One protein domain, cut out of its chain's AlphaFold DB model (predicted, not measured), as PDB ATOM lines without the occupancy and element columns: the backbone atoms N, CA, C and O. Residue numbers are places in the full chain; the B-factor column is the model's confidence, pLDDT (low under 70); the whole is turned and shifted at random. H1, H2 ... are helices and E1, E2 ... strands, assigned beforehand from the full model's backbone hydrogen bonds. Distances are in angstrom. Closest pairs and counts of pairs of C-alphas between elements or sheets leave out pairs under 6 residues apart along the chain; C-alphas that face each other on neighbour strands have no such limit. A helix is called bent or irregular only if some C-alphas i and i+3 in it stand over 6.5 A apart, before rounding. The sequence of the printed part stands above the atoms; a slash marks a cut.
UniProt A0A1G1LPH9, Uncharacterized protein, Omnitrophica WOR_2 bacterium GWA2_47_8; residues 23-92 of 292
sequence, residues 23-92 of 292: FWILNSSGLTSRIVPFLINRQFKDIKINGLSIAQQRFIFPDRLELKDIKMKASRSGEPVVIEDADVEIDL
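AT A GLANCE: This is residues 23 to 92 of the 292 residues of an uncharacterized protein of Omnitrophica WOR_2 bacterium GWA2_47_8 (UniProt A0A1G1LPH9). Three long strands, each bent sharply partway, lie side by side as a small sheet folded like a V, and one helix, H1, packs on one face, mostly on E1. The strands make a meander, each the antiparallel neighbour of the one before, in the order E1, E2, E3. The printed part has 70 residues, with H1 first and the three named strands after it; the class is mixed, helices and strands. It is compact, with a radius of gyration of the C-alphas of 12.4 A, yet elongated, spanning 38 by 23 by 20 A.

HOW THE PARTS SIT: Start at H1, residues 29 to 43, where 8 of 11 O i to N i+4 pairs are within hydrogen-bond range. It is on the sheet and touches E1, residues 47 to 60; their closest C-alphas are those of Ser 33 and Leu 52, 5.2 A apart. H1 is near E2, residues 64 to 76. E1 and E2 form an antiparallel hairpin at 171 degrees; look at N 53 and O 71, 2.8 A apart. E2 and E3, residues 79 to 91, form the next antiparallel hairpin at 165 degrees, with N 74 and O 81 2.8 A apart. E1 and E3 are the edge strands, and the sheet is twisted.

IN THESE COORDINATES: Find C-alpha 29 at (275.717, 216.167, 199.399); H1 runs 21.1 A from there. H1 is neither bent nor irregular, but only just: C-alphas 34 and 37 are 6.1 A apart. E1 begins at C-alpha 47, (266.171, 199.878, 209.566), and covers 29.2 A with a bend of 88 degrees. E2 covers 28.1 A and bends by 85 degrees at residue 69. E3 covers 29.0 A, bends by 85 degrees at residue 85 and ends at C-alpha 91, (281.838, 201.372, 193.224).

THE WHOLE: The two C-alphas farthest apart are those of Pro 62 and Gly 78, 38.4 A. The printed part has no cut, and its three links are tight. The model's pLDDT is under 70 at residues 23 to 26, 61 to 63 and 86 to 92.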
ATOM      1  N   PHE A  23     273.019 213.115 187.604       57.88
ATOM      2  CA  PHE A  23     274.334 213.725 187.840       57.88
ATOM      3  C   PHE A  23     274.310 214.792 188.944       57.88
ATOM      4  O   PHE A  23     275.239 214.882 189.748       57.88
ATOM      5  N   TRP A  24     273.246 215.595 189.006       63.53
ATOM      6  CA  TRP A  24     273.091 216.640 190.016       63.53
ATOM      7  C   TRP A  24     272.841 216.058 191.410       63.53
ATOM      8  O   TRP A  24     273.437 216.516 192.384       63.53
ATOM      9  N   ILE A  25     272.046 214.985 191.505       62.91
ATOM     10  CA  ILE A  25     271.893 214.197 192.738       62.91
ATOM     11  C   ILE A  25     273.249 213.598 193.150       62.91
ATOM     12  O   ILE A  25     273.639 213.698 194.311       62.91
ATOM     13  N   LEU A  26     274.017 213.063 192.197       64.38
ATOM     14  CA  LEU A  26     275.345 212.480 192.431       64.38
ATOM     15  C   LEU A  26     276.452 213.498 192.754       64.38
ATOM     16  O   LEU A  26     277.532 213.076 193.165       64.38
ATOM     17  N   ASN A  27     276.200 214.808 192.683       70.38
ATOM     18  CA  ASN A  27     277.155 215.846 193.107       70.38
ATOM     19  C   ASN A  27     276.648 216.739 194.252       70.38
ATOM     20  O   ASN A  27     277.347 217.665 194.658       70.38
ATOM     21  N   SER A  28     275.453 216.485 194.790       81.25
ATOM     22  CA  SER A  28     274.858 217.311 195.843       81.25
ATOM     23  C   SER A  28     274.748 216.537 197.151       81.25
ATOM     24  O   SER A  28     273.792 215.790 197.371       81.25
ATOM     25  N   SER A  29     275.702 216.772 198.057       83.75
ATOM     26  CA  SER A  29     275.717 216.167 199.399       83.75
ATOM     27  C   SER A  29     274.418 216.412 200.169       83.75
ATOM     28  O   SER A  29     273.895 215.501 200.818       83.75
ATOM     29  N   GLY A  30     273.834 217.608 200.043       83.50
ATOM     30  CA  GLY A  30     272.566 217.960 200.683       83.50
ATOM     31  C   GLY A  30     271.366 217.167 200.155       83.50
ATOM     32  O   GLY A  30     270.486 216.803 200.937       83.50
ATOM     33  N   LEU A  31     271.321 216.867 198.852       79.00
ATOM     34  CA  LEU A  31     270.257 216.041 198.270       79.00
ATOM     35  C   LEU A  31     270.440 214.566 198.605       79.00
ATOM     36  O   LEU A  31     269.483 213.937 199.055       79.00
ATOM     37  N   THR A  32     271.655 214.030 198.467       79.12
ATOM     38  CA  THR A  32     271.975 212.645 198.846       79.12
ATOM     39  C   THR A  32     271.606 212.381 200.304       79.12
ATOM     40  O   THR A  32     270.903 211.414 200.597       79.12
ATOM     41  N   SER A  33     271.954 213.307 201.205       85.62
ATOM     42  CA  SER A  33     271.626 213.239 202.636       85.62
ATOM     43  C   SER A  33     270.119 213.188 202.927       85.62
ATOM     44  O   SER A  33     269.717 212.700 203.978       85.62
ATOM     45  N   ARG A  34     269.263 213.673 202.015       85.75
ATOM     46  CA  ARG A  34     267.794 213.635 202.152       85.75
ATOM     47  C   ARG A  34     267.163 212.428 201.462       85.75
ATOM     48  O   ARG A  34     266.228 211.837 201.995       85.75
ATOM     49  N   ILE A  35     267.660 212.071 200.281       78.25
ATOM     50  CA  ILE A  35     267.093 211.007 199.445       78.25
ATOM     51  C   ILE A  35     267.458 209.627 200.000       78.25
ATOM     52  O   ILE A  35     266.590 208.759 200.088       78.25
ATOM     53  N   VAL A  36     268.711 209.420 200.415       79.81
ATOM     54  CA  VAL A  36     269.188 208.111 200.888       79.81
ATOM     55  C   VAL A  36     268.403 207.614 202.113       79.81
ATOM     56  O   VAL A  36     267.911 206.485 202.057       79.81
ATOM     57  N   PRO A  37     268.169 208.420 203.174       83.62
ATOM     58  CA  PRO A  37     267.342 207.985 204.301       83.62
ATOM     59  C   PRO A  37     265.916 207.628 203.888       83.62
ATOM     60  O   PRO A  37     265.369 206.634 204.359       83.62
ATOM     61  N   PHE A  38     265.315 208.406 202.982       82.31
ATOM     62  CA  PHE A  38     263.967 208.135 202.486       82.31
ATOM     63  C   PHE A  38     263.879 206.781 201.768       82.31
ATOM     64  O   PHE A  38     262.956 206.008 202.025       82.31
ATOM     65  N   LEU A  39     264.848 206.474 200.899       71.44
ATOM     66  CA  LEU A  39     264.885 205.209 200.162       71.44
ATOM     67  C   LEU A  39     265.120 204.013 201.092       71.44
ATOM     68  O   LEU A  39     264.369 203.038 201.025       71.44
ATOM     69  N   ILE A  40     266.099 204.104 201.996       74.69
ATOM     70  CA  ILE A  40     266.433 203.012 202.923       74.69
ATOM     71  C   ILE A  40     265.264 202.728 203.871       74.69
ATOM     72  O   ILE A  40     264.862 201.573 203.996       74.69
ATOM     73  N   ASN A  41     264.643 203.761 204.450       83.00
ATOM     74  CA  ASN A  41     263.500 203.598 205.360       83.00
ATOM     75  C   ASN A  41     262.269 202.994 204.674       83.00
ATOM     76  O   ASN A  41     261.414 202.398 205.327       83.00
ATOM     77  N   ARG A  42     262.142 203.180 203.354       77.81
ATOM     78  CA  ARG A  42     261.056 202.591 202.567       77.81
ATOM     79  C   ARG A  42     261.335 201.133 202.208       77.81
ATOM     80  O   ARG A  42     260.395 200.344 202.140       77.81
ATOM     81  N   GLN A  43     262.591 200.792 201.934       72.62
ATOM     82  CA  GLN A  43     262.982 199.462 201.473       72.62
ATOM     83  C   GLN A  43     263.174 198.467 202.623       72.62
ATOM     84  O   GLN A  43     262.800 197.302 202.486       72.62
ATOM     85  N   PHE A  44     263.708 198.914 203.759       73.75
ATOM     86  CA  PHE A  44     264.034 198.063 204.900       73.75
ATOM     87  C   PHE A  44     263.115 198.395 206.074       73.75
ATOM     88  O   PHE A  44     263.123 199.505 206.592       73.75
ATOM     89  N   LYS A  45     262.294 197.425 206.495       85.44
ATOM     90  CA  LYS A  45     261.317 197.625 207.580       85.44
ATOM     91  C   LYS A  45     261.957 197.638 208.969       85.44
ATOM     92  O   LYS A  45     261.380 198.206 209.891       85.44
ATOM     93  N   ASP A  46     263.109 196.994 209.121       88.25
ATOM     94  CA  ASP A  46     263.849 196.885 210.377       88.25
ATOM     95  C   ASP A  46     264.875 198.007 210.564       88.25
ATOM     96  O   ASP A  46     265.367 198.164 211.676       88.25
ATOM     97  N   ILE A  47     265.177 198.798 209.528       82.25
ATOM     98  CA  ILE A  47     266.171 199.878 209.566       82.25
ATOM     99  C   ILE A  47     265.470 201.225 209.408       82.25
ATOM    100  O   ILE A  47     264.745 201.462 208.446       82.25
ATOM    101  N   LYS A  48     265.743 202.143 210.335       87.50
ATOM    102  CA  LYS A  48     265.276 203.526 210.266       87.50
ATOM    103  C   LYS A  48     266.449 204.485 210.406       87.50
ATOM    104  O   LYS A  48     267.001 204.647 211.487       87.50
ATOM    105  N   ILE A  49     266.834 205.130 209.315       87.75
ATOM    106  CA  ILE A  49     267.781 206.238 209.293       87.75
ATOM    107  C   ILE A  49     267.039 207.500 209.731       87.75
ATOM    108  O   ILE A  49     266.145 207.990 209.037       87.75
ATOM    109  N   ASN A  50     267.411 208.003 210.904       89.19
ATOM    110  CA  ASN A  50     266.847 209.196 211.533       89.19
ATOM    111  C   ASN A  50     267.609 210.469 211.133       89.19
ATOM    112  O   ASN A  50     267.064 211.566 211.220       89.19
ATOM    113  N   GLY A  51     268.855 210.335 210.673       89.06
ATOM    114  CA  GLY A  51     269.629 211.432 210.107       89.06
ATOM    115  C   GLY A  51     270.837 210.926 209.330       89.06
ATOM    116  O   GLY A  51     271.489 209.972 209.747       89.06
ATOM    117  N   LEU A  52     271.130 211.579 208.212       88.75
ATOM    118  CA  LEU A  52     272.338 211.380 207.420       88.75
ATOM    119  C   LEU A  52     272.910 212.758 207.096       88.75
ATOM    120  O   LEU A  52     272.172 213.660 206.698       88.75
ATOM    121  N   SER A  53     274.210 212.920 207.290       89.94
ATOM    122  CA  SER A  53     274.966 214.105 206.909       89.94
ATOM    123  C   SER A  53     276.235 213.656 206.206       89.94
ATOM    124  O   SER A  53     276.905 212.731 206.660       89.94
ATOM    125  N   ILE A  54     276.526 214.290 205.077       88.56
ATOM    126  CA  ILE A  54     277.699 214.029 204.249       88.56
ATOM    127  C   ILE A  54     278.385 215.381 204.073       88.56
ATOM    128  O   ILE A  54     277.782 216.284 203.484       88.56
ATOM    129  N   ALA A  55     279.601 215.552 204.599       88.06
ATOM    130  CA  ALA A  55     280.288 216.839 204.484       88.06
ATOM    131  C   ALA A  55     280.826 217.047 203.066       88.06
ATOM    132  O   ALA A  55     280.668 218.128 202.496       88.06
ATOM    133  N   GLN A  56     281.410 215.999 202.478       88.12
ATOM    134  CA  GLN A  56     281.967 216.056 201.131       88.12
ATOM    135  C   GLN A  56     281.441 214.907 200.282       88.12
ATOM    136  O   GLN A  56     281.428 213.750 200.691       88.12
ATOM    137  N   GLN A  57     281.022 215.245 199.069       84.12
ATOM    138  CA  GLN A  57     280.608 214.292 198.054       84.12
ATOM    139  C   GLN A  57     281.334 214.649 196.767       84.12
ATOM    140  O   GLN A  57     281.239 215.782 196.292       84.12
ATOM    141  N   ARG A  58     282.060 213.686 196.208       83.44
ATOM    142  CA  ARG A  58     282.787 213.858 194.957       83.44
ATOM    143  C   ARG A  58     282.519 212.677 194.046       83.44
ATOM    144  O   ARG A  58     282.863 211.544 194.365       83.44
ATOM    145  N   PHE A  59     281.951 212.955 192.881       74.12
ATOM    146  CA  PHE A  59     281.904 211.977 191.810       74.12
ATOM    147  C   PHE A  59     283.218 212.026 191.019       74.12
ATOM    148  O   PHE A  59     283.568 213.047 190.424       74.12
ATOM    149  N   ILE A  60     283.962 210.926 191.035       77.38
ATOM    150  CA  ILE A  60     285.154 210.705 190.225       77.38
ATOM    151  C   ILE A  60     284.740 209.834 189.041       77.38
ATOM    152  O   ILE A  60     284.401 208.658 189.169       77.38
ATOM    153  N   PHE A  61     284.747 210.448 187.864       58.72
ATOM    154  CA  PHE A  61     284.416 209.775 186.618       58.72
ATOM    155  C   PHE A  61     285.405 208.626 186.329       58.72
ATOM    156  O   PHE A  61     286.608 208.828 186.524       58.72
ATOM    157  N   PRO A  62     284.946 207.466 185.813       60.06
ATOM    158  CA  PRO A  62     283.594 207.183 185.303       60.06
ATOM    159  C   PRO A  62     282.608 206.539 186.295       60.06
ATOM    160  O   PRO A  62     281.426 206.375 185.972       60.06
ATOM    161  N   ASP A  63     283.047 206.112 187.473       69.94
ATOM    162  CA  ASP A  63     282.299 205.130 188.266       69.94
ATOM    163  C   ASP A  63     282.535 205.170 189.773       69.94
ATOM    164  O   ASP A  63     282.019 204.309 190.479       69.94
ATOM    165  N   ARG A  64     283.214 206.187 190.294       74.69
ATOM    166  CA  ARG A  64     283.508 206.257 191.722       74.69
ATOM    167  C   ARG A  64     282.771 207.418 192.369       74.69
ATOM    168  O   ARG A  64     282.910 208.565 191.951       74.69
ATOM    169  N   LEU A  65     281.985 207.130 193.402       76.44
ATOM    170  CA  LEU A  65     281.431 208.157 194.281       76.44
ATOM    171  C   LEU A  65     282.160 208.090 195.620       76.44
ATOM    172  O   LEU A  65     282.051 207.098 196.337       76.44
ATOM    173  N   GLU A  66     282.893 209.150 195.940       83.25
ATOM    174  CA  GLU A  66     283.531 209.324 197.239       83.25
ATOM    175  C   GLU A  66     282.625 210.171 198.131       83.25
ATOM    176  O   GLU A  66     282.262 211.300 197.783       83.25
ATOM    177  N   LEU A  67     282.267 209.616 199.283       82.94
ATOM    178  CA  LEU A  67     281.554 210.307 200.346       82.94
ATOM    179  C   LEU A  67     282.489 210.377 201.551       82.94
ATOM    180  O   LEU A  67     282.914 209.330 202.041       82.94
ATOM    181  N   LYS A  68     282.814 211.588 202.009       86.31
ATOM    182  CA  LYS A  68     283.689 211.794 203.169       86.31
ATOM    183  C   LYS A  68     282.967 212.451 204.329       86.31
ATOM    184  O   LYS A  68     282.013 213.218 204.127       86.31
ATOM    185  N   ASP A  69     283.469 212.149 205.521       88.06
ATOM    186  CA  ASP A  69     282.972 212.653 206.802       88.06
ATOM    187  C   ASP A  69     281.471 212.360 206.989       88.06
ATOM    188  O   ASP A  69     280.659 213.243 207.301       88.06
ATOM    189  N   ILE A  70     281.066 211.115 206.726       83.56
ATOM    190  CA  ILE A  70     279.668 210.706 206.844       83.56
ATOM    191  C   ILE A  70     279.304 210.565 208.319       83.56
ATOM    192  O   ILE A  70     279.921 209.805 209.066       83.56
ATOM    193  N   LYS A  71     278.225 211.242 208.714       86.06
ATOM    194  CA  LYS A  71     277.584 211.086 210.022       86.06
ATOM    195  C   LYS A  71     276.184 210.537 209.824       86.06
ATOM    196  O   LYS A  71     275.336 211.186 209.208       86.06
ATOM    197  N   MET A  72     275.922 209.348 210.351       86.38
ATOM    198  CA  MET A  72     274.628 208.684 210.222       86.38
ATOM    199  C   MET A  72     274.086 208.287 211.591       86.38
ATOM    200  O   MET A  72     274.761 207.645 212.388       86.38
ATOM    201  N   LYS A  73     272.827 208.640 211.846       84.94
ATOM    202  CA  LYS A  73     272.049 208.174 212.994       84.94
ATOM    203  C   LYS A  73     270.953 207.264 212.473       84.94
ATOM    204  O   LYS A  73     270.021 207.730 211.815       84.94
ATOM    205  N   ALA A  74     271.051 205.980 212.768       85.44
ATOM    206  CA  ALA A  74     270.070 204.976 212.400       85.44
ATOM    207  C   ALA A  74     269.566 204.227 213.636       85.44
ATOM    208  O   ALA A  74     270.078 204.385 214.740       85.44
ATOM    209  N   SER A  75     268.529 203.423 213.458       85.31
ATOM    210  CA  SER A  75     268.101 202.430 214.431       85.31
ATOM    211  C   SER A  75     267.727 201.148 213.711       85.31
ATOM    212  O   SER A  75     267.036 201.220 212.690       85.31
ATOM    213  N   ARG A  76     268.143 199.999 214.242       85.75
ATOM    214  CA  ARG A  76     267.774 198.683 213.722       85.75
ATOM    215  C   ARG A  76     266.987 197.918 214.772       85.75
ATOM    216  O   ARG A  76     267.461 197.767 215.889       85.75
ATOM    217  N   SER A  77     265.772 197.481 214.447       88.25
ATOM    218  CA  SER A  77     264.878 196.800 215.403       88.25
ATOM    219  C   SER A  77     264.675 197.572 216.721       88.25
ATOM    220  O   SER A  77     264.474 196.977 217.774       88.25
ATOM    221  N   GLY A  78     264.730 198.907 216.663       82.50
ATOM    222  CA  GLY A  78     264.605 199.793 217.827       82.50
ATOM    223  C   GLY A  78     265.920 200.137 218.533       82.50
ATOM    224  O   GLY A  78     265.938 201.089 219.310       82.50
ATOM    225  N   GLU A  79     267.026 199.455 218.232       79.69
ATOM    226  CA  GLU A  79     268.335 199.749 218.824       79.69
ATOM    227  C   GLU A  79     269.068 200.845 218.037       79.69
ATOM    228  O   GLU A  79     269.117 200.772 216.804       79.69
ATOM    229  N   PRO A  80     269.625 201.877 218.697       79.94
ATOM    230  CA  PRO A  80     270.313 202.967 218.017       79.94
ATOM    231  C   PRO A  80     271.668 202.520 217.455       79.94
ATOM    232  O   PRO A  80     272.452 201.853 218.121       79.94
ATOM    233  N   VAL A  81     271.966 202.968 216.237       77.94
ATOM    234  CA  VAL A  81     273.254 202.800 215.560       77.94
ATOM    235  C   VAL A  81     273.745 204.182 215.149       77.94
ATOM    236  O   VAL A  81     273.066 204.893 214.404       77.94
ATOM    237  N   VAL A  82     274.917 204.577 215.638       77.75
ATOM    238  CA  VAL A  82     275.555 205.848 215.278       77.75
ATOM    239  C   VAL A  82     276.844 205.543 214.529       77.75
ATOM    240  O   VAL A  82     277.665 204.765 215.001       77.75
ATOM    241  N   ILE A  83     276.990 206.142 213.351       73.44
ATOM    242  CA  ILE A  83     278.224 206.144 212.569       73.44
ATOM    243  C   ILE A  83     278.744 207.576 212.575       73.44
ATOM    244  O   ILE A  83     278.028 208.493 212.159       73.44
ATOM    245  N   GLU A  84     279.970 207.753 213.051       75.06
ATOM    246  CA  GLU A  84     280.685 209.026 213.041       75.06
ATOM    247  C   GLU A  84     281.939 208.874 212.180       75.06
ATOM    248  O   GLU A  84     282.627 207.859 212.268       75.06
ATOM    249  N   ASP A  85     282.185 209.874 211.334       74.12
ATOM    250  CA  ASP A  85     283.410 210.054 210.549       74.12
ATOM    251  C   ASP A  85     283.787 208.841 209.677       74.12
ATOM    252  O   ASP A  85     284.935 208.398 209.631       74.12
ATOM    253  N   ALA A  86     282.795 208.300 208.964       63.62
ATOM    254  CA  ALA A  86     283.023 207.254 207.975       63.62
ATOM    255  C   ALA A  86     283.314 207.844 206.592       63.62
ATOM    256  O   ALA A  86     282.590 208.722 206.116       63.62
ATOM    257  N   ASP A  87     284.306 207.268 205.917       66.06
ATOM    258  CA  ASP A  87     284.537 207.456 204.490       66.06
ATOM    259  C   ASP A  87     284.004 206.234 203.743       66.06
ATOM    260  O   ASP A  87     284.281 205.088 204.106       66.06
ATOM    261  N   VAL A  88     283.210 206.474 202.702       67.25
ATOM    262  CA  VAL A  88     282.625 205.410 201.885       67.25
ATOM    263  C   VAL A  88     282.986 205.649 200.431       67.25
ATOM    264  O   VAL A  88     282.671 206.692 199.852       67.25
ATOM    265  N   GLU A  89     283.612 204.641 199.835       58.81
ATOM    266  CA  GLU A  89     283.800 204.539 198.396       58.81
ATOM    267  C   GLU A  89     282.713 203.619 197.838       58.81
ATOM    268  O   GLU A  89     282.614 202.449 198.211       58.81
ATOM    269  N   ILE A  90     281.863 204.166 196.969       62.88
ATOM    270  CA  ILE A  90     280.845 203.381 196.273       62.88
ATOM    271  C   ILE A  90     281.347 203.119 194.861       62.88
ATOM    272  O   ILE A  90     281.469 204.045 194.053       62.88
ATOM    273  N   ASP A  91     281.598 201.843 194.577       62.50
ATOM    274  CA  ASP A  91     281.838 201.372 193.224       62.50
ATOM    275  C   ASP A  91     280.508 201.313 192.453       62.50
ATOM    276  O   ASP A  91     279.607 200.530 192.762       62.50
ATOM    277  N   LEU A  92     280.375 202.177 191.446       66.00
ATOM    278  CA  LEU A  92     279.234 202.230 190.534       66.00
ATOM    279  C   LEU A  92     279.534 201.491 189.221       66.00
ATOM    280  O   LEU A  92     278.892 201.780 188.204       66.00
TER     281      LEU A  92